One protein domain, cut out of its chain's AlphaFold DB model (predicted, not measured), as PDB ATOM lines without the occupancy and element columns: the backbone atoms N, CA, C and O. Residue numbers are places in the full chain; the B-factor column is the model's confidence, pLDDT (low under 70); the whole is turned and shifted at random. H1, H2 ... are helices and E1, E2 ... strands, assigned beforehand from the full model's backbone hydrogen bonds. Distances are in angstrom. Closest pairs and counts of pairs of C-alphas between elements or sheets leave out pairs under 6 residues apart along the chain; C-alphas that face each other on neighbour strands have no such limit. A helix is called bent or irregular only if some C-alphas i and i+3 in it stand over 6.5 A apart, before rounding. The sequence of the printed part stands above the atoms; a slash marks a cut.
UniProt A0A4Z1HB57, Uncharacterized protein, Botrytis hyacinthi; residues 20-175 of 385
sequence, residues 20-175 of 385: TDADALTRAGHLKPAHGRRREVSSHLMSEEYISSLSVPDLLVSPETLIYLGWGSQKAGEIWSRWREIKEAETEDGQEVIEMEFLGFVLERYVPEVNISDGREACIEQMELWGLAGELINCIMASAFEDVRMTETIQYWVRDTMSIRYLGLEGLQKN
ATOM      1  N   THR A  20     196.801 183.663 199.274       86.44
ATOM      2  CA  THR A  20     196.926 182.539 200.212       86.44
ATOM      3  C   THR A  20     198.339 181.940 200.227       86.44
ATOM      4  O   THR A  20     198.800 181.458 201.265       86.44
ATOM      5  N   ASP A  21     199.056 181.981 199.098       87.56
ATOM      6  CA  ASP A  21     200.461 181.572 199.038       87.56
ATOM      7  C   ASP A  21     201.384 182.612 199.662       87.56
ATOM      8  O   ASP A  21     202.291 182.238 200.401       87.56
ATOM      9  N   ALA A  22     201.113 183.901 199.450       87.06
ATOM     10  CA  ALA A  22     201.829 184.983 200.107       87.06
ATOM     11  C   ALA A  22     201.747 184.852 201.636       87.06
ATOM     12  O   ALA A  22     202.783 184.869 202.297       87.06
ATOM     13  N   ASP A  23     200.554 184.610 202.189       86.25
ATOM     14  CA  ASP A  23     200.361 184.400 203.630       86.25
ATOM     15  C   ASP A  23     201.152 183.193 204.152       86.25
ATOM     16  O   ASP A  23     201.778 183.242 205.216       86.25
ATOM     17  N   ALA A  24     201.151 182.088 203.401       85.81
ATOM     18  CA  ALA A  24     201.906 180.893 203.760       85.81
ATOM     19  C   ALA A  24     203.423 181.141 203.738       85.81
ATOM     20  O   ALA A  24     204.114 180.762 204.685       85.81
ATOM     21  N   LEU A  25     203.935 181.812 202.702       86.88
ATOM     22  CA  LEU A  25     205.350 182.164 202.579       86.88
ATOM     23  C   LEU A  25     205.786 183.170 203.649       86.88
ATOM     24  O   LEU A  25     206.889 183.044 204.180       86.88
ATOM     25  N   THR A  26     204.929 184.124 204.021       87.06
ATOM     26  CA  THR A  26     205.197 185.054 205.124       87.06
ATOM     27  C   THR A  26     205.270 184.328 206.462       87.06
ATOM     28  O   THR A  26     206.223 184.544 207.209       87.06
ATOM     29  N   ARG A  27     204.342 183.404 206.752       85.94
ATOM     30  CA  ARG A  27     204.413 182.571 207.970       85.94
ATOM     31  C   ARG A  27     205.670 181.703 208.020       85.94
ATOM     32  O   ARG A  27     206.214 181.499 209.100       85.94
ATOM     33  N   ALA A  28     206.137 181.223 206.869       84.19
ATOM     34  CA  ALA A  28     207.368 180.444 206.749       84.19
ATOM     35  C   ALA A  28     208.652 181.304 206.748       84.19
ATOM     36  O   ALA A  28     209.751 180.761 206.697       84.19
ATOM     37  N   GLY A  29     208.541 182.637 206.792       83.69
ATOM     38  CA  GLY A  29     209.690 183.548 206.766       83.69
ATOM     39  C   GLY A  29     210.358 183.698 205.394       83.69
ATOM     40  O   GLY A  29     211.431 184.292 205.299       83.69
ATOM     41  N   HIS A  30     209.739 183.196 204.321       84.56
ATOM     42  CA  HIS A  30     210.253 183.309 202.953       84.56
ATOM     43  C   HIS A  30     209.835 184.605 202.245       84.56
ATOM     44  O   HIS A  30     210.399 184.936 201.201       84.56
ATOM     45  N   LEU A  31     208.872 185.339 202.806       86.88
ATOM     46  CA  LEU A  31     208.351 186.593 202.264       86.88
ATOM     47  C   LEU A  31     208.200 187.619 203.393       86.88
ATOM     48  O   LEU A  31     207.453 187.385 204.346       86.88
ATOM     49  N   LYS A  32     208.884 188.761 203.301       84.94
ATOM     50  CA  LYS A  32     208.680 189.858 204.261       84.94
ATOM     51  C   LYS A  32     207.430 190.673 203.895       84.94
ATOM     52  O   LYS A  32     207.031 190.667 202.727       84.94
ATOM     53  N   PRO A  33     206.818 191.390 204.860       77.31
ATOM     54  CA  PRO A  33     205.752 192.343 204.564       77.31
ATOM     55  C   PRO A  33     206.175 193.329 203.473       77.31
ATOM     56  O   PRO A  33     207.336 193.743 203.427       77.31
ATOM     57  N   ALA A  34     205.234 193.705 202.607       77.00
ATOM     58  CA  ALA A  34     205.502 194.665 201.549       77.00
ATOM     59  C   ALA A  34     205.923 196.018 202.139       77.00
ATOM     60  O   ALA A  34     205.292 196.532 203.066       77.00
ATOM     61  N   HIS A  35     206.981 196.607 201.585       74.62
ATOM     62  CA  HIS A  35     207.343 197.994 201.838       74.62
ATOM     63  C   HIS A  35     206.991 198.807 200.592       74.62
ATOM     64  O   HIS A  35     207.727 198.822 199.603       74.62
ATOM     65  N   GLY A  36     205.810 199.428 200.608       82.69
ATOM     66  CA  GLY A  36     205.203 199.985 199.399       82.69
ATOM     67  C   GLY A  36     204.710 198.870 198.473       82.69
ATOM     68  O   GLY A  36     204.013 197.967 198.921       82.69
ATOM     69  N   ARG A  37     205.078 198.927 197.188       82.19
ATOM     70  CA  ARG A  37     204.713 197.936 196.151       82.19
ATOM     71  C   ARG A  37     205.821 196.911 195.866       82.19
ATOM     72  O   ARG A  37     205.894 196.348 194.774       82.19
ATOM     73  N   ARG A  38     206.731 196.724 196.823       84.44
ATOM     74  CA  ARG A  38     207.838 195.768 196.739       84.44
ATOM     75  C   ARG A  38     207.864 194.876 197.963       84.44
ATOM     76  O   ARG A  38     207.611 195.338 199.078       84.44
ATOM     77  N   ARG A  39     208.298 193.636 197.766       85.69
ATOM     78  CA  ARG A  39     208.531 192.655 198.829       85.69
ATOM     79  C   ARG A  39     209.945 192.136 198.787       85.69
ATOM     80  O   ARG A  39     210.528 191.955 197.722       85.69
ATOM     81  N   GLU A  40     210.485 191.866 199.966       85.31
ATOM     82  CA  GLU A  40     211.694 191.065 200.073       85.31
ATOM     83  C   GLU A  40     211.331 189.586 200.099       85.31
ATOM     84  O   GLU A  40     210.502 189.138 200.898       85.31
ATOM     85  N   VAL A  41     211.991 188.836 199.230       83.25
ATOM     86  CA  VAL A  41     211.775 187.415 199.008       83.25
ATOM     87  C   VAL A  41     213.065 186.678 199.328       83.25
ATOM     88  O   VAL A  41     214.166 187.134 199.003       83.25
ATOM     89  N   SER A  42     212.934 185.536 199.996       78.19
ATOM     90  CA  SER A  42     214.052 184.627 200.214       78.19
ATOM     91  C   SER A  42     214.604 184.159 198.871       78.19
ATOM     92  O   SER A  42     213.846 183.764 197.983       78.19
ATOM     93  N   SER A  43     215.929 184.167 198.737       70.38
ATOM     94  CA  SER A  43     216.604 183.697 197.528       70.38
ATOM     95  C   SER A  43     216.199 182.280 197.147       70.38
ATOM     96  O   SER A  43     216.042 182.046 195.960       70.38
ATOM     97  N   HIS A  44     215.886 181.405 198.111       69.44
ATOM     98  CA  HIS A  44     215.405 180.036 197.877       69.44
ATOM     99  C   HIS A  44     214.175 179.930 196.964       69.44
ATOM    100  O   HIS A  44     213.971 178.897 196.341       69.44
ATOM    101  N   LEU A  45     213.358 180.984 196.856       67.25
ATOM    102  CA  LEU A  45     212.205 181.002 195.946       67.25
ATOM    103  C   LEU A  45     212.588 181.298 194.489       67.25
ATOM    104  O   LEU A  45     211.774 181.095 193.590       67.25
ATOM    105  N   MET A  46     213.806 181.791 194.267       62.81
ATOM    106  CA  MET A  46     214.349 182.140 192.958       62.81
ATOM    107  C   MET A  46     215.522 181.240 192.569       62.81
ATOM    108  O   MET A  46     215.611 180.857 191.413       62.81
ATOM    109  N   SER A  47     216.402 180.889 193.507       59.69
ATOM    110  CA  SER A  47     217.643 180.142 193.304       59.69
ATOM    111  C   SER A  47     218.073 179.398 194.575       59.69
ATOM    112  O   SER A  47     217.882 179.879 195.688       59.69
ATOM    113  N   GLU A  48     218.722 178.241 194.423       51.00
ATOM    114  CA  GLU A  48     219.344 177.507 195.539       51.00
ATOM    115  C   GLU A  48     220.633 178.174 196.065       51.00
ATOM    116  O   GLU A  48     221.167 177.777 197.103       51.00
ATOM    117  N   GLU A  49     221.169 179.177 195.362       52.47
ATOM    118  CA  GLU A  49     222.406 179.854 195.749       52.47
ATOM    119  C   GLU A  49     222.130 181.018 196.723       52.47
ATOM    120  O   GLU A  49     221.360 181.933 196.433       52.47
ATOM    121  N   TYR A  50     222.787 180.968 197.888       44.16
ATOM    122  CA  TYR A  50     222.641 181.881 199.027       44.16
ATOM    123  C   TYR A  50     222.777 183.371 198.649       44.16
ATOM    124  O   TYR A  50     223.880 183.917 198.619       44.16
ATOM    125  N   ILE A  51     221.649 184.057 198.455       51.66
ATOM    126  CA  ILE A  51     221.548 185.523 198.563       51.66
ATOM    127  C   ILE A  51     220.677 185.849 199.788       51.66
ATOM    128  O   ILE A  51     219.705 185.148 200.064       51.66
ATOM    129  N   SER A  52     221.029 186.883 200.555       59.75
ATOM    130  CA  SER A  52     220.393 187.216 201.843       59.75
ATOM    131  C   SER A  52     218.904 187.584 201.730       59.75
ATOM    132  O   SER A  52     218.123 187.198 202.597       59.75
ATOM    133  N   SER A  53     218.504 188.278 200.664       69.06
ATOM    134  CA  SER A  53     217.116 188.512 200.234       69.06
ATOM    135  C   SER A  53     217.113 189.285 198.907       69.06
ATOM    136  O   SER A  53     218.061 190.013 198.613       69.06
ATOM    137  N   LEU A  54     216.067 189.127 198.089       81.81
ATOM    138  CA  LEU A  54     215.865 189.866 196.836       81.81
ATOM    139  C   LEU A  54     214.596 190.716 196.932       81.81
ATOM    140  O   LEU A  54     213.561 190.216 197.361       81.81
ATOM    141  N   SER A  55     214.652 191.979 196.507       88.19
ATOM    142  CA  SER A  55     213.456 192.820 196.397       88.19
ATOM    143  C   SER A  55     212.786 192.605 195.038       88.19
ATOM    144  O   SER A  55     213.400 192.866 194.006       88.19
ATOM    145  N   VAL A  56     211.538 192.138 195.041       91.38
ATOM    146  CA  VAL A  56     210.714 191.939 193.836       91.38
ATOM    147  C   VAL A  56     209.457 192.817 193.906       91.38
ATOM    148  O   VAL A  56     209.040 193.192 195.008       91.38
ATOM    149  N   PRO A  57     208.855 193.184 192.764       93.44
ATOM    150  CA  PRO A  57     207.574 193.887 192.743       93.44
ATOM    151  C   PRO A  57     206.420 193.002 193.244       93.44
ATOM    152  O   PRO A  57     206.503 191.776 193.220       93.44
ATOM    153  N   ASP A  58     205.330 193.632 193.683       90.19
ATOM    154  CA  ASP A  58     204.107 192.922 194.095       90.19
ATOM    155  C   ASP A  58     203.229 192.518 192.904       90.19
ATOM    156  O   ASP A  58     202.546 191.494 192.950       90.19
ATOM    157  N   LEU A  59     203.262 193.318 191.839       92.62
ATOM    158  CA  LEU A  59     202.486 193.133 190.616       92.62
ATOM    159  C   LEU A  59     203.434 192.863 189.452       92.62
ATOM    160  O   LEU A  59     204.481 193.504 189.346       92.62
ATOM    161  N   LEU A  60     203.047 191.954 188.557       93.19
ATOM    162  CA  LEU A  60     203.858 191.613 187.389       93.19
ATOM    163  C   LEU A  60     203.995 192.808 186.433       93.19
ATOM    164  O   LEU A  60     205.066 193.033 185.872       93.19
ATOM    165  N   VAL A  61     202.945 193.619 186.302       94.12
ATOM    166  CA  VAL A  61     202.902 194.819 185.456       94.12
ATOM    167  C   VAL A  61     202.772 196.050 186.353       94.12
ATOM    168  O   VAL A  61     201.711 196.331 186.900       94.12
ATOM    169  N   SER A  62     203.878 196.765 186.566       94.50
ATOM    170  CA  SER A  62     203.939 197.911 187.485       94.50
ATOM    171  C   SER A  62     205.165 198.798 187.220       94.50
ATOM    172  O   SER A  62     206.123 198.347 186.577       94.50
ATOM    173  N   PRO A  63     205.210 200.045 187.736       95.00
ATOM    174  CA  PRO A  63     206.436 200.840 187.692       95.00
ATOM    175  C   PRO A  63     207.568 200.190 188.501       95.00
ATOM    176  O   PRO A  63     208.740 200.319 188.147       95.00
ATOM    177  N   GLU A  64     207.251 199.437 189.555       95.62
ATOM    178  CA  GLU A  64     208.233 198.667 190.315       95.62
ATOM    179  C   GLU A  64     208.839 197.529 189.491       95.62
ATOM    180  O   GLU A  64     210.044 197.294 189.610       95.62
ATOM    181  N   THR A  65     208.056 196.887 188.615       96.56
ATOM    182  CA  THR A  65     208.575 195.929 187.633       96.56
ATOM    183  C   THR A  65     209.614 196.586 186.748       96.56
ATOM    184  O   THR A  65     210.710 196.057 186.627       96.56
ATOM    185  N   LEU A  66     209.337 197.764 186.184       97.75
ATOM    186  CA  LEU A  66     210.303 198.463 185.329       97.75
ATOM    187  C   LEU A  66     211.622 198.733 186.068       97.75
ATOM    188  O   LEU A  66     212.699 198.506 185.517       97.75
ATOM    189  N   ILE A  67     211.552 199.141 187.336       97.19
ATOM    190  CA  ILE A  67     212.760 199.351 188.139       97.19
ATOM    191  C   ILE A  67     213.494 198.027 188.390       97.19
ATOM    192  O   ILE A  67     214.715 197.981 188.274       97.19
ATOM    193  N   TYR A  68     212.772 196.940 188.671       96.25
ATOM    194  CA  TYR A  68     213.357 195.603 188.814       96.25
ATOM    195  C   TYR A  68     214.051 195.123 187.526       96.25
ATOM    196  O   TYR A  68     215.149 194.563 187.576       96.25
ATOM    197  N   LEU A  69     213.460 195.395 186.357       97.06
ATOM    198  CA  LEU A  69     214.069 195.087 185.058       97.06
ATOM    199  C   LEU A  69     215.369 195.867 184.819       97.06
ATOM    200  O   LEU A  69     216.219 195.398 184.066       97.06
ATOM    201  N   GLY A  70     215.547 197.004 185.496       97.56
ATOM    202  CA  GLY A  70     216.772 197.800 185.481       97.56
ATOM    203  C   GLY A  70     216.605 199.206 184.910       97.56
ATOM    204  O   GLY A  70     217.601 199.842 184.574       97.56
ATOM    205  N   TRP A  71     215.376 199.718 184.798       98.31
ATOM    206  CA  TRP A  71     215.134 201.132 184.504       98.31
ATOM    207  C   TRP A  71     215.404 202.008 185.733       98.31
ATOM    208  O   TRP A  71     215.103 201.632 186.868       98.31
ATOM    209  N   GLY A  72     215.927 203.215 185.521       97.81
ATOM    210  CA  GLY A  72     215.993 204.232 186.568       97.81
ATOM    211  C   GLY A  72     214.590 204.690 186.983       97.81
ATOM    212  O   GLY A  72     213.677 204.720 186.160       97.81
ATOM    213  N   SER A  73     214.406 205.084 188.248       96.88
ATOM    214  CA  SER A  73     213.082 205.419 188.804       96.88
ATOM    215  C   SER A  73     212.321 206.481 188.003       96.88
ATOM    216  O   SER A  73     211.116 206.347 187.808       96.88
ATOM    217  N   GLN A  74     213.015 207.511 187.507       97.69
ATOM    218  CA  GLN A  74     212.407 208.535 186.653       97.69
ATOM    219  C   GLN A  74     211.891 207.924 185.345       97.69
ATOM    220  O   GLN A  74     210.717 208.079 185.008       97.69
ATOM    221  N   LYS A  75     212.748 207.176 184.639       98.06
ATOM    222  CA  LYS A  75     212.400 206.573 183.353       98.06
ATOM    223  C   LYS A  75     211.291 205.533 183.482       98.06
ATOM    224  O   LYS A  75     210.389 205.490 182.653       98.06
ATOM    225  N   ALA A  76     211.313 204.749 184.556       97.94
ATOM    226  CA  ALA A  76     210.248 203.818 184.895       97.94
ATOM    227  C   ALA A  76     208.890 204.527 185.046       97.94
ATOM    228  O   ALA A  76     207.888 204.041 184.528       97.94
ATOM    229  N   GLY A  77     208.850 205.697 185.696       97.44
ATOM    230  CA  GLY A  77     207.633 206.507 185.815       97.44
ATOM    231  C   GLY A  77     207.111 207.027 184.470       97.44
ATOM    232  O   GLY A  77     205.903 206.992 184.226       97.44
ATOM    233  N   GLU A  78     208.010 207.457 183.579       97.75
ATOM    234  CA  GLU A  78     207.668 207.883 182.212       97.75
ATOM    235  C   GLU A  78     207.072 206.730 181.390       97.75
ATOM    236  O   GLU A  78     205.982 206.863 180.831       97.75
ATOM    237  N   ILE A  79     207.761 205.582 181.350       97.19
ATOM    238  CA  ILE A  79     207.320 204.382 180.624       97.19
ATOM    239  C   ILE A  79     205.965 203.907 181.158       97.19
ATOM    240  O   ILE A  79     205.061 203.614 180.378       97.19
ATOM    241  N   TRP A  80     205.803 203.867 182.484       96.12
ATOM    242  CA  TRP A  80     204.558 203.448 183.122       96.12
ATOM    243  C   TRP A  80     203.382 204.362 182.778       96.12
ATOM    244  O   TRP A  80     202.296 203.881 182.460       96.12
ATOM    245  N   SER A  81     203.595 205.679 182.823       95.56
ATOM    246  CA  SER A  81     202.552 206.647 182.469       95.56
ATOM    247  C   SER A  81     202.099 206.437 181.028       95.56
ATOM    248  O   SER A  81     200.902 206.341 180.775       95.56
ATOM    249  N   ARG A  82     203.052 206.230 180.111       94.62
ATOM    250  CA  ARG A  82     202.740 205.986 178.703       94.62
ATOM    251  C   ARG A  82     202.028 204.656 178.456       94.62
ATOM    252  O   ARG A  82     201.143 204.598 177.610       94.62
ATOM    253  N   TRP A  83     202.412 203.597 179.167       92.25
ATOM    254  CA  TRP A  83     201.724 202.308 179.096       92.25
ATOM    255  C   TRP A  83     200.251 202.437 179.502       92.25
ATOM    256  O   TRP A  83     199.382 201.951 178.785       92.25
ATOM    257  N   ARG A  84     199.968 203.144 180.606       91.19
ATOM    258  CA  ARG A  84     198.589 203.368 181.067       91.19
ATOM    259  C   ARG A  84     197.761 204.171 180.076       91.19
ATOM    260  O   ARG A  84     196.670 203.735 179.754       91.19
ATOM    261  N   GLU A  85     198.302 205.264 179.539       90.25
ATOM    262  CA  GLU A  85     197.610 206.061 178.512       90.25
ATOM    263  C   GLU A  85     197.185 205.211 177.306       90.25
ATOM    264  O   GLU A  85     196.090 205.380 176.782       90.25
ATOM    265  N   ILE A  86     198.049 204.290 176.859       86.31
ATOM    266  CA  ILE A  86     197.739 203.394 175.735       86.31
ATOM    267  C   ILE A  86     196.626 202.414 176.117       86.31
ATOM    268  O   ILE A  86     195.695 202.233 175.340       86.31
ATOM    269  N   LYS A  87     196.699 201.812 177.310       85.00
ATOM    270  CA  LYS A  87     195.685 200.856 177.770       85.00
ATOM    271  C   LYS A  87     194.327 201.497 178.042       85.00
ATOM    272  O   LYS A  87     193.316 200.905 177.688       85.00
ATOM    273  N   GLU A  88     194.304 202.715 178.576       83.69
ATOM    274  CA  GLU A  88     193.078 203.496 178.767       83.69
ATOM    275  C   GLU A  88     192.427 203.847 177.415       83.69
ATOM    276  O   GLU A  88     191.227 203.641 177.236       83.69
ATOM    277  N   ALA A  89     193.216 204.270 176.420       81.19
ATOM    278  CA  ALA A  89     192.703 204.560 175.078       81.19
ATOM    279  C   ALA A  89     192.162 203.307 174.352       81.19
ATOM    280  O   ALA A  89     191.128 203.376 173.689       81.19
ATOM    281  N   GLU A  90     192.814 202.147 174.506       76.88
ATOM    282  CA  GLU A  90     192.345 200.868 173.940       76.88
ATOM    283  C   GLU A  90     190.968 200.456 174.490       76.88
ATOM    284  O   GLU A  90     190.152 199.898 173.755       76.88
ATOM    285  N   THR A  91     190.677 200.757 175.760       69.50
ATOM    286  CA  THR A  91     189.368 200.473 176.366       69.50
ATOM    287  C   THR A  91     188.246 201.414 175.920       69.50
ATOM    288  O   THR A  91     187.081 201.019 175.974       69.50
ATOM    289  N   GLU A  92     188.562 202.636 175.481       66.81
ATOM    290  CA  GLU A  92     187.560 203.652 175.126       66.81
ATOM    291  C   GLU A  92     187.077 203.549 173.669       66.81
ATOM    292  O   GLU A  92     185.881 203.701 173.412       66.81
ATOM    293  N   ASP A  93     187.968 203.248 172.718       62.53
ATOM    294  CA  ASP A  93     187.666 203.378 171.283       62.53
ATOM    295  C   ASP A  93     187.107 202.108 170.615       62.53
ATOM    296  O   ASP A  93     186.714 202.144 169.445       62.53
ATOM    297  N   GLY A  94     187.055 200.967 171.317       57.81
ATOM    298  CA  GLY A  94     186.538 199.698 170.776       57.81
ATOM    299  C   GLY A  94     187.246 199.207 169.500       57.81
ATOM    300  O   GLY A  94     186.731 198.320 168.814       57.81
ATOM    301  N   GLN A  95     188.392 199.802 169.155       52.50
ATOM    302  CA  GLN A  95     189.244 199.397 168.041       52.50
ATOM    303  C   GLN A  95     189.953 198.082 168.365       52.50
ATOM    304  O   GLN A  95     190.134 197.738 169.531       52.50
ATOM    305  N   GLU A  96     190.348 197.350 167.315       51.62
ATOM    306  CA  GLU A  96     191.183 196.151 167.429       51.62
ATOM    307  C   GLU A  96     192.365 196.445 168.356       51.62
ATOM    308  O   GLU A  96     193.258 197.228 168.024       51.62
ATOM    309  N   VAL A  97     192.314 195.847 169.548       57.41
ATOM    310  CA  VAL A  97     193.338 195.957 170.577       57.41
ATOM    311  C   VAL A  97     194.646 195.542 169.923       57.41
ATOM    312  O   VAL A  97     194.780 194.403 169.471       57.41
ATOM    313  N   ILE A  98     195.618 196.452 169.848       55.03
ATOM    314  CA  ILE A  98     196.983 196.014 169.595       55.03
ATOM    315  C   ILE A  98     197.350 195.228 170.852       55.03
ATOM    316  O   ILE A  98     197.668 195.811 171.887       55.03
ATOM    317  N   GLU A  99     197.245 193.899 170.782       65.81
ATOM    318  CA  GLU A  99     197.694 192.966 171.818       65.81
ATOM    319  C   GLU A  99     199.224 193.032 171.914       65.81
ATOM    320  O   GLU A  99     199.962 192.137 171.522       65.81
ATOM    321  N   MET A 100     199.727 194.168 172.381       78.19
ATOM    322  CA  MET A 100     201.124 194.373 172.692       78.19
ATOM    323  C   MET A 100     201.310 193.984 174.149       78.19
ATOM    324  O   MET A 100     200.716 194.587 175.046       78.19
ATOM    325  N   GLU A 101     202.135 192.973 174.380       89.38
ATOM    326  CA  GLU A 101     202.518 192.551 175.720       89.38
ATOM    327  C   GLU A 101     203.341 193.638 176.421       89.38
ATOM    328  O   GLU A 101     204.089 194.389 175.789       89.38
ATOM    329  N   PHE A 102     203.241 193.707 177.752       92.50
ATOM    330  CA  PHE A 102     203.917 194.733 178.550       92.50
ATOM    331  C   PHE A 102     205.433 194.759 178.317       92.50
ATOM    332  O   PHE A 102     206.003 195.822 178.070       92.50
ATOM    333  N   LEU A 103     206.098 193.599 178.360       94.50
ATOM    334  CA  LEU A 103     207.537 193.529 178.109       94.50
ATOM    335  C   LEU A 103     207.872 193.904 176.658       94.50
ATOM    336  O   LEU A 103     208.819 194.659 176.441       94.50
ATOM    337  N   GLY A 104     207.084 193.431 175.686       92.94
ATOM    338  CA  GLY A 104     207.243 193.782 174.271       92.94
ATOM    339  C   GLY A 104     207.216 195.296 174.059       92.94
ATOM    340  O   GLY A 104     208.170 195.861 173.528       92.94
ATOM    341  N   PHE A 105     206.205 195.977 174.609       93.62
ATOM    342  CA  PHE A 105     206.109 197.441 174.597       93.62
ATOM    343  C   PHE A 105     207.368 198.123 175.138       93.62
ATOM    344  O   PHE A 105     207.897 199.051 174.518       93.62
ATOM    345  N   VAL A 106     207.850 197.675 176.300       95.44
ATOM    346  CA  VAL A 106     209.022 198.259 176.962       95.44
ATOM    347  C   VAL A 106     210.269 198.098 176.094       95.44
ATOM    348  O   VAL A 106     210.983 199.073 175.853       95.44
ATOM    349  N   LEU A 107     210.534 196.884 175.610       94.88
ATOM    350  CA  LEU A 107     211.750 196.578 174.859       94.88
ATOM    351  C   LEU A 107     211.762 197.226 173.474       94.88
ATOM    352  O   LEU A 107     212.791 197.771 173.070       94.88
ATOM    353  N   GLU A 108     210.638 197.199 172.761       91.81
ATOM    354  CA  GLU A 108     210.543 197.736 171.403       91.81
ATOM    355  C   GLU A 108     210.601 199.262 171.381       91.81
ATOM    356  O   GLU A 108     211.262 199.842 170.519       91.81
ATOM    357  N   ARG A 109     209.940 199.935 172.334       92.69
ATOM    358  CA  ARG A 109     209.833 201.402 172.308       92.69
ATOM    359  C   ARG A 109     210.953 202.131 173.032       92.69
ATOM    360  O   ARG A 109     211.239 203.272 172.675       92.69
ATOM    361  N   TYR A 110     211.567 201.514 174.041       95.31
ATOM    362  CA  TYR A 110     212.518 202.213 174.915       95.31
ATOM    363  C   TYR A 110     213.949 201.688 174.838       95.31
ATOM    364  O   TYR A 110     214.856 202.371 175.311       95.31
ATOM    365  N   VAL A 111     214.184 200.546 174.188       93.75
ATOM    366  CA  VAL A 111     215.536 200.073 173.854       93.75
ATOM    367  C   VAL A 111     215.678 200.071 172.332       93.75
ATOM    368  O   VAL A 111     215.587 199.010 171.713       93.75
ATOM    369  N   PRO A 112     215.826 201.244 171.689       88.75
ATOM    370  CA  PRO A 112     215.842 201.337 170.237       88.75
ATOM    371  C   PRO A 112     217.095 200.692 169.641       88.75
ATOM    372  O   PRO A 112     218.175 200.682 170.241       88.75
ATOM    373  N   GLU A 113     216.966 200.208 168.410       84.19
ATOM    374  CA  GLU A 113     218.127 199.829 167.612       84.19
ATOM    375  C   GLU A 113     218.871 201.093 167.198       84.19
ATOM    376  O   GLU A 113     218.370 201.919 166.438       84.19
ATOM    377  N   VAL A 114     220.074 201.262 167.739       84.62
ATOM    378  CA  VAL A 114     220.929 202.409 167.443       84.62
ATOM    379  C   VAL A 114     222.336 201.921 167.139       84.62
ATOM    380  O   VAL A 114     222.831 200.951 167.711       84.62
ATOM    381  N   ASN A 115     222.996 202.583 166.200       82.44
ATOM    382  CA  ASN A 115     224.364 202.245 165.846       82.44
ATOM    383  C   ASN A 115     225.314 202.939 166.832       82.44
ATOM    384  O   ASN A 115     225.583 204.129 166.696       82.44
ATOM    385  N   ILE A 116     225.775 202.203 167.845       83.06
ATOM    386  CA  ILE A 116     226.630 202.721 168.925       83.06
ATOM    387  C   ILE A 116     228.046 202.223 168.712       83.06
ATOM    388  O   ILE A 116     228.238 201.042 168.411       83.06
ATOM    389  N   SER A 117     229.028 203.104 168.900       82.00
ATOM    390  CA  SER A 117     230.426 202.694 169.040       82.00
ATOM    391  C   SER A 117     230.565 201.585 170.090       82.00
ATOM    392  O   SER A 117     229.933 201.632 171.139       82.00
ATOM    393  N   ASP A 118     231.418 200.607 169.820       78.06
ATOM    394  CA  ASP A 118     231.732 199.492 170.720       78.06
ATOM    395  C   ASP A 118     232.669 199.889 171.869       78.06
ATOM    396  O   ASP A 118     232.979 199.074 172.743       78.06
ATOM    397  N   GLY A 119     233.090 201.159 171.888       87.81
ATOM    398  CA  GLY A 119     233.794 201.771 173.006       87.81
ATOM    399  C   GLY A 119     232.973 201.691 174.292       87.81
ATOM    400  O   GLY A 119     231.777 201.993 174.316       87.81
ATOM    401  N   ARG A 120     233.639 201.297 175.378       92.69
ATOM    402  CA  ARG A 120     233.026 201.067 176.688       92.69
ATOM    403  C   ARG A 120     232.266 202.291 177.199       92.69
ATOM    404  O   ARG A 120     231.133 202.151 177.652       92.69
ATOM    405  N   GLU A 121     232.876 203.465 177.118       94.19
ATOM    406  CA  GLU A 121     232.321 204.730 177.599       94.19
ATOM    407  C   GLU A 121     231.089 205.120 176.780       94.19
ATOM    408  O   GLU A 121     230.038 205.378 177.354       94.19
ATOM    409  N   ALA A 122     231.170 205.025 175.448       93.25
ATOM    410  CA  ALA A 122     230.036 205.291 174.560       93.25
ATOM    411  C   ALA A 122     228.853 204.346 174.831       93.25
ATOM    412  O   ALA A 122     227.694 204.757 174.779       93.25
ATOM    413  N   CYS A 123     229.133 203.080 175.152       93.88
ATOM    414  CA  CYS A 123     228.108 202.123 175.552       93.88
ATOM    415  C   CYS A 123     227.426 202.515 176.871       93.88
ATOM    416  O   CYS A 123     226.204 202.426 176.977       93.88
ATOM    417  N   ILE A 124     228.207 202.941 177.868       96.62
ATOM    418  CA  ILE A 124     227.692 203.395 179.167       96.62
ATOM    419  C   ILE A 124     226.836 204.649 178.982       96.62
ATOM    420  O   ILE A 124     225.669 204.632 179.365       96.62
ATOM    421  N   GLU A 125     227.366 205.676 178.318       96.19
ATOM    422  CA  GLU A 125     226.665 206.937 178.047       96.19
ATOM    423  C   GLU A 125     225.334 206.697 177.323       96.19
ATOM    424  O   GLU A 125     224.309 207.291 177.659       96.19
ATOM    425  N   GLN A 126     225.309 205.780 176.351       95.81
ATOM    426  CA  GLN A 126     224.086 205.476 175.616       95.81
ATOM    427  C   GLN A 126     223.038 204.743 176.471       95.81
ATOM    428  O   GLN A 126     221.841 205.002 176.321       95.81
ATOM    429  N   MET A 127     223.459 203.850 177.369       97.31
ATOM    430  CA  MET A 127     222.560 203.192 178.321       97.31
ATOM    431  C   MET A 127     222.022 204.165 179.379       97.31
ATOM    432  O   MET A 127     220.845 204.092 179.740       97.31
ATOM    433  N   GLU A 128     222.846 205.107 179.837       97.56
ATOM    434  CA  GLU A 128     222.414 206.206 180.707       97.56
ATOM    435  C   GLU A 128     221.401 207.108 179.993       97.56
ATOM    436  O   GLU A 128     220.368 207.446 180.572       97.56
ATOM    437  N   LEU A 129     221.628 207.418 178.711       96.31
ATOM    438  CA  LEU A 129     220.708 208.201 177.884       96.31
ATOM    439  C   LEU A 129     219.350 207.508 177.692       96.31
ATOM    440  O   LEU A 129     218.316 208.177 177.650       96.31
ATOM    441  N   TRP A 130     219.319 206.174 177.606       97.06
ATOM    442  CA  TRP A 130     218.055 205.429 177.625       97.06
ATOM    443  C   TRP A 130     217.326 205.554 178.968       97.06
ATOM    444  O   TRP A 130     216.105 205.411 179.008       97.06
ATOM    445  N   GLY A 131     218.039 205.870 180.051       98.06
ATOM    446  CA  GLY A 131     217.509 205.964 181.409       98.06
ATOM    447  C   GLY A 131     217.632 204.659 182.193       98.06
ATOM    448  O   GLY A 131     216.810 204.402 183.078       98.06
ATOM    449  N   LEU A 132     218.615 203.812 181.865       98.31
ATOM    450  CA  LEU A 132     218.901 202.596 182.624       98.31
ATOM    451  C   LEU A 132     219.519 202.925 183.987       98.31
ATOM    452  O   LEU A 132     220.251 203.897 184.154       98.31
ATOM    453  N   ALA A 133     219.220 202.094 184.980       98.06
ATOM    454  CA  ALA A 133     219.821 202.196 186.297       98.06
ATOM    455  C   ALA A 133     221.293 201.763 186.254       98.06
ATOM    456  O   ALA A 133     221.654 200.800 185.575       98.06
ATOM    457  N   GLY A 134     222.131 202.420 187.063       97.81
ATOM    458  CA  GLY A 134     223.555 202.091 187.164       97.81
ATOM    459  C   GLY A 134     223.823 200.634 187.562       97.81
ATOM    460  O   GLY A 134     224.820 200.066 187.137       97.81
ATOM    461  N   GLU A 135     222.920 199.998 188.318       96.44
ATOM    462  CA  GLU A 135     222.999 198.563 188.632       96.44
ATOM    463  C   GLU A 135     223.012 197.704 187.361       96.44
ATOM    464  O   GLU A 135     223.970 196.964 187.144       96.44
ATOM    465  N   LEU A 136     222.015 197.863 186.483       97.44
ATOM    466  CA  LEU A 136     221.925 197.107 185.235       97.44
ATOM    467  C   LEU A 136     223.136 197.372 184.330       97.44
ATOM    468  O   LEU A 136     223.713 196.433 183.777       97.44
ATOM    469  N   ILE A 137     223.549 198.639 184.219       98.12
ATOM    470  CA  ILE A 137     224.729 199.044 183.441       98.12
ATOM    471  C   ILE A 137     225.980 198.329 183.963       98.12
ATOM    472  O   ILE A 137     226.708 197.714 183.184       98.12
ATOM    473  N   ASN A 138     226.212 198.350 185.277       97.44
ATOM    474  CA  ASN A 138     227.368 197.709 185.899       97.44
ATOM    475  C   ASN A 138     227.373 196.190 185.680       97.44
ATOM    476  O   ASN A 138     228.426 195.613 185.406       97.44
ATOM    477  N   CYS A 139     226.207 195.549 185.750       96.19
ATOM    478  CA  CYS A 139     226.057 194.116 185.512       96.19
ATOM    479  C   CYS A 139     226.356 193.714 184.060       96.19
ATOM    480  O   CYS A 139     227.016 192.697 183.832       96.19
ATOM    481  N   ILE A 140     225.904 194.507 183.081       97.25
ATOM    482  CA  ILE A 140     226.161 194.270 181.650       97.25
ATOM    483  C   ILE A 140     227.618 194.578 181.294       97.25
ATOM    484  O   ILE A 140     228.234 193.828 180.535       97.25
ATOM    485  N   MET A 141     228.177 195.654 181.855       96.75
ATOM    486  CA  MET A 141     229.520 196.157 181.548       96.75
ATOM    487  C   MET A 141     230.609 195.591 182.463       96.75
ATOM    488  O   MET A 141     231.729 196.106 182.460       96.75
ATOM    489  N   ALA A 142     230.332 194.563 183.259       96.00
ATOM    490  CA  ALA A 142     231.316 193.961 184.152       96.00
ATOM    491  C   ALA A 142     232.580 193.529 183.379       96.00
ATOM    492  O   ALA A 142     232.515 192.705 182.466       96.00
ATOM    493  N   SER A 143     233.741 194.088 183.744       94.62
ATOM    494  CA  SER A 143     235.004 193.910 183.003       94.62
ATOM    495  C   SER A 143     235.461 192.454 182.928       94.62
ATOM    496  O   SER A 143     236.025 192.039 181.923       94.62
ATOM    497  N   ALA A 144     235.148 191.647 183.947       94.69
ATOM    498  CA  ALA A 144     235.467 190.219 183.974       94.69
ATOM    499  C   ALA A 144     234.794 189.413 182.843       94.69
ATOM    500  O   ALA A 144     235.194 188.283 182.577       94.69
ATOM    501  N   PHE A 145     233.775 189.980 182.188       95.50
ATOM    502  CA  PHE A 145     233.003 189.331 181.131       95.50
ATOM    503  C   PHE A 145     233.043 190.111 179.814       95.50
ATOM    504  O   PHE A 145     232.170 189.923 178.972       95.50
ATOM    505  N   GLU A 146     234.035 190.983 179.616       93.94
ATOM    506  CA  GLU A 146     234.119 191.844 178.432       93.94
ATOM    507  C   GLU A 146     234.098 191.059 177.115       93.94
ATOM    508  O   GLU A 146     233.369 191.427 176.197       93.94
ATOM    509  N   ASP A 147     234.818 189.938 177.048       93.44
ATOM    510  CA  ASP A 147     234.850 189.084 175.859       93.44
ATOM    511  C   ASP A 147     233.477 188.479 175.535       93.44
ATOM    512  O   ASP A 147     233.085 188.462 174.370       93.44
ATOM    513  N   VAL A 148     232.718 188.059 176.557       95.56
ATOM    514  CA  VAL A 148     231.336 187.578 176.386       95.56
ATOM    515  C   VAL A 148     230.412 188.732 176.011       95.56
ATOM    516  O   VAL A 148     229.639 188.615 175.068       95.56
ATOM    517  N   ARG A 149     230.509 189.879 176.692       95.06
ATOM    518  CA  ARG A 149     229.743 191.084 176.348       95.06
ATOM    519  C   ARG A 149     229.973 191.477 174.884       95.06
ATOM    520  O   ARG A 149     229.057 191.934 174.217       95.06
ATOM    521  N   MET A 150     231.173 191.272 174.356       94.56
ATOM    522  CA  MET A 150     231.521 191.591 172.972       94.56
ATOM    523  C   MET A 150     231.034 190.571 171.931       94.56
ATOM    524  O   MET A 150     231.242 190.787 170.735       94.56
ATOM    525  N   THR A 151     230.365 189.485 172.322       94.81
ATOM    526  CA  THR A 151     229.738 188.567 171.354       94.81
ATOM    527  C   THR A 151     228.394 189.076 170.846       94.81
ATOM    528  O   THR A 151     227.867 188.527 169.888       94.81
ATOM    529  N   GLU A 152     227.849 190.140 171.435       94.12
ATOM    530  CA  GLU A 152     226.560 190.721 171.055       94.12
ATOM    531  C   GLU A 152     226.515 192.232 171.306       94.12
ATOM    532  O   GLU A 152     227.389 192.791 171.968       94.12
ATOM    533  N   THR A 153     225.512 192.914 170.750       94.06
ATOM    534  CA  THR A 153     225.343 194.368 170.951       94.06
ATOM    535  C   THR A 153     224.885 194.703 172.368       94.06
ATOM    536  O   THR A 153     224.276 193.886 173.059       94.06
ATOM    537  N   ILE A 154     225.113 195.939 172.821       94.69
ATOM    538  CA  ILE A 154     224.571 196.361 174.120       94.69
ATOM    539  C   ILE A 154     223.039 196.409 174.123       94.69
ATOM    540  O   ILE A 154     222.436 196.117 175.149       94.69
ATOM    541  N   GLN A 155     222.395 196.683 172.980       94.62
ATOM    542  CA  GLN A 155     220.939 196.567 172.841       94.62
ATOM    543  C   GLN A 155     220.488 195.137 173.087       94.62
ATOM    544  O   GLN A 155     219.540 194.919 173.841       94.62
ATOM    545  N   TYR A 156     221.177 194.173 172.465       94.56
ATOM    546  CA  TYR A 156     220.914 192.762 172.686       94.56
ATOM    547  C   TYR A 156     221.035 192.447 174.175       94.56
ATOM    548  O   TYR A 156     220.081 191.943 174.754       94.56
ATOM    549  N   TRP A 157     222.142 192.810 174.831       96.44
ATOM    550  CA  TRP A 157     222.335 192.479 176.245       96.44
ATOM    551  C   TRP A 157     221.340 193.155 177.182       96.44
ATOM    552  O   TRP A 157     220.926 192.532 178.160       96.44
ATOM    553  N   VAL A 158     220.916 194.386 176.900       97.38
ATOM    554  CA  VAL A 158     219.861 195.060 177.670       97.38
ATOM    555  C   VAL A 158     218.533 194.325 177.507       97.38
ATOM    556  O   VAL A 158     217.939 193.929 178.511       97.38
ATOM    557  N   ARG A 159     218.101 194.066 176.265       96.81
ATOM    558  CA  ARG A 159     216.857 193.333 175.975       96.81
ATOM    559  C   ARG A 159     216.885 191.927 176.573       96.81
ATOM    560  O   ARG A 159     215.932 191.519 177.232       96.81
ATOM    561  N   ASP A 160     217.996 191.217 176.408       96.06
ATOM    562  CA  ASP A 160     218.249 189.881 176.948       96.06
ATOM    563  C   ASP A 160     218.127 189.872 178.474       96.06
ATOM    564  O   ASP A 160     217.382 189.060 179.020       96.06
ATOM    565  N   THR A 161     218.798 190.812 179.151       97.62
ATOM    566  CA  THR A 161     218.796 190.922 180.616       97.62
ATOM    567  C   THR A 161     217.412 191.249 181.162       97.62
ATOM    568  O   THR A 161     216.946 190.595 182.094       97.62
ATOM    569  N   MET A 162     216.727 192.231 180.572       97.88
ATOM    570  CA  MET A 162     215.366 192.582 180.972       97.88
ATOM    571  C   MET A 162     214.410 191.409 180.751       97.88
ATOM    572  O   MET A 162     213.624 191.088 181.638       97.88
ATOM    573  N   SER A 163     214.535 190.700 179.627       96.38
ATOM    574  CA  SER A 163     213.705 189.527 179.338       96.38
ATOM    575  C   SER A 163     213.908 188.420 180.370       96.38
ATOM    576  O   SER A 163     212.940 187.932 180.942       96.38
ATOM    577  N   ILE A 164     215.154 188.044 180.685       95.50
ATOM    578  CA  ILE A 164     215.401 186.971 181.666       95.50
ATOM    579  C   ILE A 164     215.000 187.359 183.095       95.50
ATOM    580  O   ILE A 164     214.644 186.465 183.863       95.50
ATOM    581  N   ARG A 165     215.047 188.653 183.450       96.31
ATOM    582  CA  ARG A 165     214.532 189.178 184.726       96.31
ATOM    583  C   ARG A 165     213.003 189.105 184.764       96.31
ATOM    584  O   ARG A 165     212.454 188.585 185.730       96.31
ATOM    585  N   TYR A 166     212.324 189.550 183.706       96.38
ATOM    586  CA  TYR A 166     210.862 189.507 183.610       96.38
ATOM    587  C   TYR A 166     210.324 188.071 183.647       96.38
ATOM    588  O   TYR A 166     209.471 187.761 184.472       96.38
ATOM    589  N   LEU A 167     210.907 187.165 182.854       94.00
ATOM    590  CA  LEU A 167     210.575 185.735 182.878       94.00
ATOM    591  C   LEU A 167     210.797 185.110 184.268       94.00
ATOM    592  O   LEU A 167     210.115 184.158 184.644       94.00
ATOM    593  N   GLY A 168     211.736 185.642 185.059       92.88
ATOM    594  CA  GLY A 168     211.915 185.253 186.459       92.88
ATOM    595  C   GLY A 168     210.696 185.598 187.321       92.88
ATOM    596  O   GLY A 168     210.241 184.760 188.101       92.88
ATOM    597  N   LEU A 169     210.122 186.791 187.138       94.12
ATOM    598  CA  LEU A 169     208.894 187.210 187.822       94.12
ATOM    599  C   LEU A 169     207.681 186.381 187.381       94.12
ATOM    600  O   LEU A 169     206.897 185.953 188.226       94.12
ATOM    601  N   GLU A 170     207.555 186.086 186.087       92.81
ATOM    602  CA  GLU A 170     206.515 185.172 185.598       92.81
ATOM    603  C   GLU A 170     206.668 183.768 186.193       92.81
ATOM    604  O   GLU A 170     205.683 183.125 186.559       92.81
ATOM    605  N   GLY A 171     207.908 183.294 186.331       90.06
ATOM    606  CA  GLY A 171     208.222 182.041 187.006       90.06
ATOM    607  C   GLY A 171     207.746 182.034 188.461       90.06
ATOM    608  O   GLY A 171     207.115 181.066 188.890       90.06
ATOM    609  N   LEU A 172     207.977 183.120 189.213       90.81
ATOM    610  CA  LEU A 172     207.441 183.271 190.574       90.81
ATOM    611  C   LEU A 172     205.918 183.194 190.595       90.81
ATOM    612  O   LEU A 172     205.368 182.461 191.420       90.81
ATOM    613  N   GLN A 173     205.260 183.906 189.683       93.00
ATOM    614  CA  GLN A 173     203.806 183.942 189.593       93.00
ATOM    615  C   GLN A 173     203.214 182.567 189.295       93.00
ATOM    616  O   GLN A 173     202.363 182.080 190.044       93.00
ATOM    617  N   LYS A 174     203.732 181.886 188.269       90.06
ATOM    618  CA  LYS A 174     203.330 180.519 187.908       90.06
ATOM    619  C   LYS A 174     203.552 179.549 189.070       90.06
ATOM    620  O   LYS A 174     202.682 178.734 189.377       90.06
ATOM    621  N   ASN A 175     204.688 179.651 189.763       88.69
ATOM    622  CA  ASN A 175     204.989 178.803 190.916       88.69
ATOM    623  C   ASN A 175     204.076 179.094 192.114       88.69
ATOM    624  O   ASN A 175     203.678 178.163 192.815       88.69
TER     625      ASN A 175
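Overview. This is residues 20 to 175 of the 385 residues of an uncharacterized protein of Botrytis hyacinthi (UniProt A0A4Z1HB57). The model is a flat T: the long helix H8 runs through the middle of its bar, with the strand hairpin E1 and E2 near one end and the short helices H5, H6 and H7 gathered near the other, while the long helix H3 makes the stem. H2 packs between H8 and the first part of H3, H1 lies at the far end of the bar beyond the hairpin, and at the foot of the stem residues 91 to 96 stick out. The printed part has 156 residues, with eight named helices and two named strands in the order H1 E1 E2 H2 H3 H4 H5 H6 H7 H8; the strands are antiparallel and the class is mostly helix. The whole is compact, with a radius of gyration of the C-alphas of 17.4 A and spans of 51 by 49 by 24 A.

Along the chain. H1, residues 20 to 27, begins at C-alpha 20 at (196.926, 182.539, 200.212). E1 is residues 38 to 41 and E2 residues 54 to 57. H2, residues 63 to 69, precedes H3, residues 73 to 93, which is 30.9 A long and ends at C-alpha 93 at (187.666, 203.378, 171.283). H4 is residues 102 to 110, H5 residues 120 to 130, 15.6 A long, and H6 residues 134 to 140. H7, residues 143 to 149, is irregular: C-alphas 144 and 147 are 8.2 A apart. H8, residues 154 to 175, is 31.2 A long and ends at C-alpha 175 at (204.989, 178.803, 190.916).

Arrangement. H8 is the hub, touching three helices. With residues 161 to 166 alone it touches H2 at a steep tilt of 65 degrees, opposite ways; the closest C-alphas, Leu 69 and Met 162, are 5.0 A apart. H8 and H4 only just touch, with 3 pairs of C-alphas within 8 A, at a shallow tilt of 14 degrees; the closest C-alphas are Leu 107 and Arg 159, 6.2 A. H6 and H8 also only just touch, with 3 pairs, about perpendicular at 80 degrees; the closest C-alphas are Ile 140 and Trp 157, 6.9 A. H3 touches H2 with residues 73 to 80 alone, Leu 66 and Ala 76 having the closest C-alphas at 5.4 A. H5 and H6 only just touch, with 3 pairs, the closest C-alphas being Ile 124 and Ile 137, 6.8 A. H7 and H8 are close but not clearly touching. E1 and E2 form a hairpin, with N 39 and O 56 at 2.9 A and N 41 and O 54 at 2.8 A, within hydrogen-bond range. H1 and H8 are apart. In H1 to H6 and H8 every O i to N i+4 pair is within hydrogen-bond range; in H7 1 of 3 is, beside 3 of 4 O i to N i+3 pairs.

Size, cuts and confidence. The farthest C-alphas, Gly 94 and Ala 144, are 51.6 A apart. The printed part has no cut. The link from E1 to E2 is long, with 12 residues. The mean pLDDT of the printed part is 87.7; residues 44 to 53 and 91 to 99 are under 70.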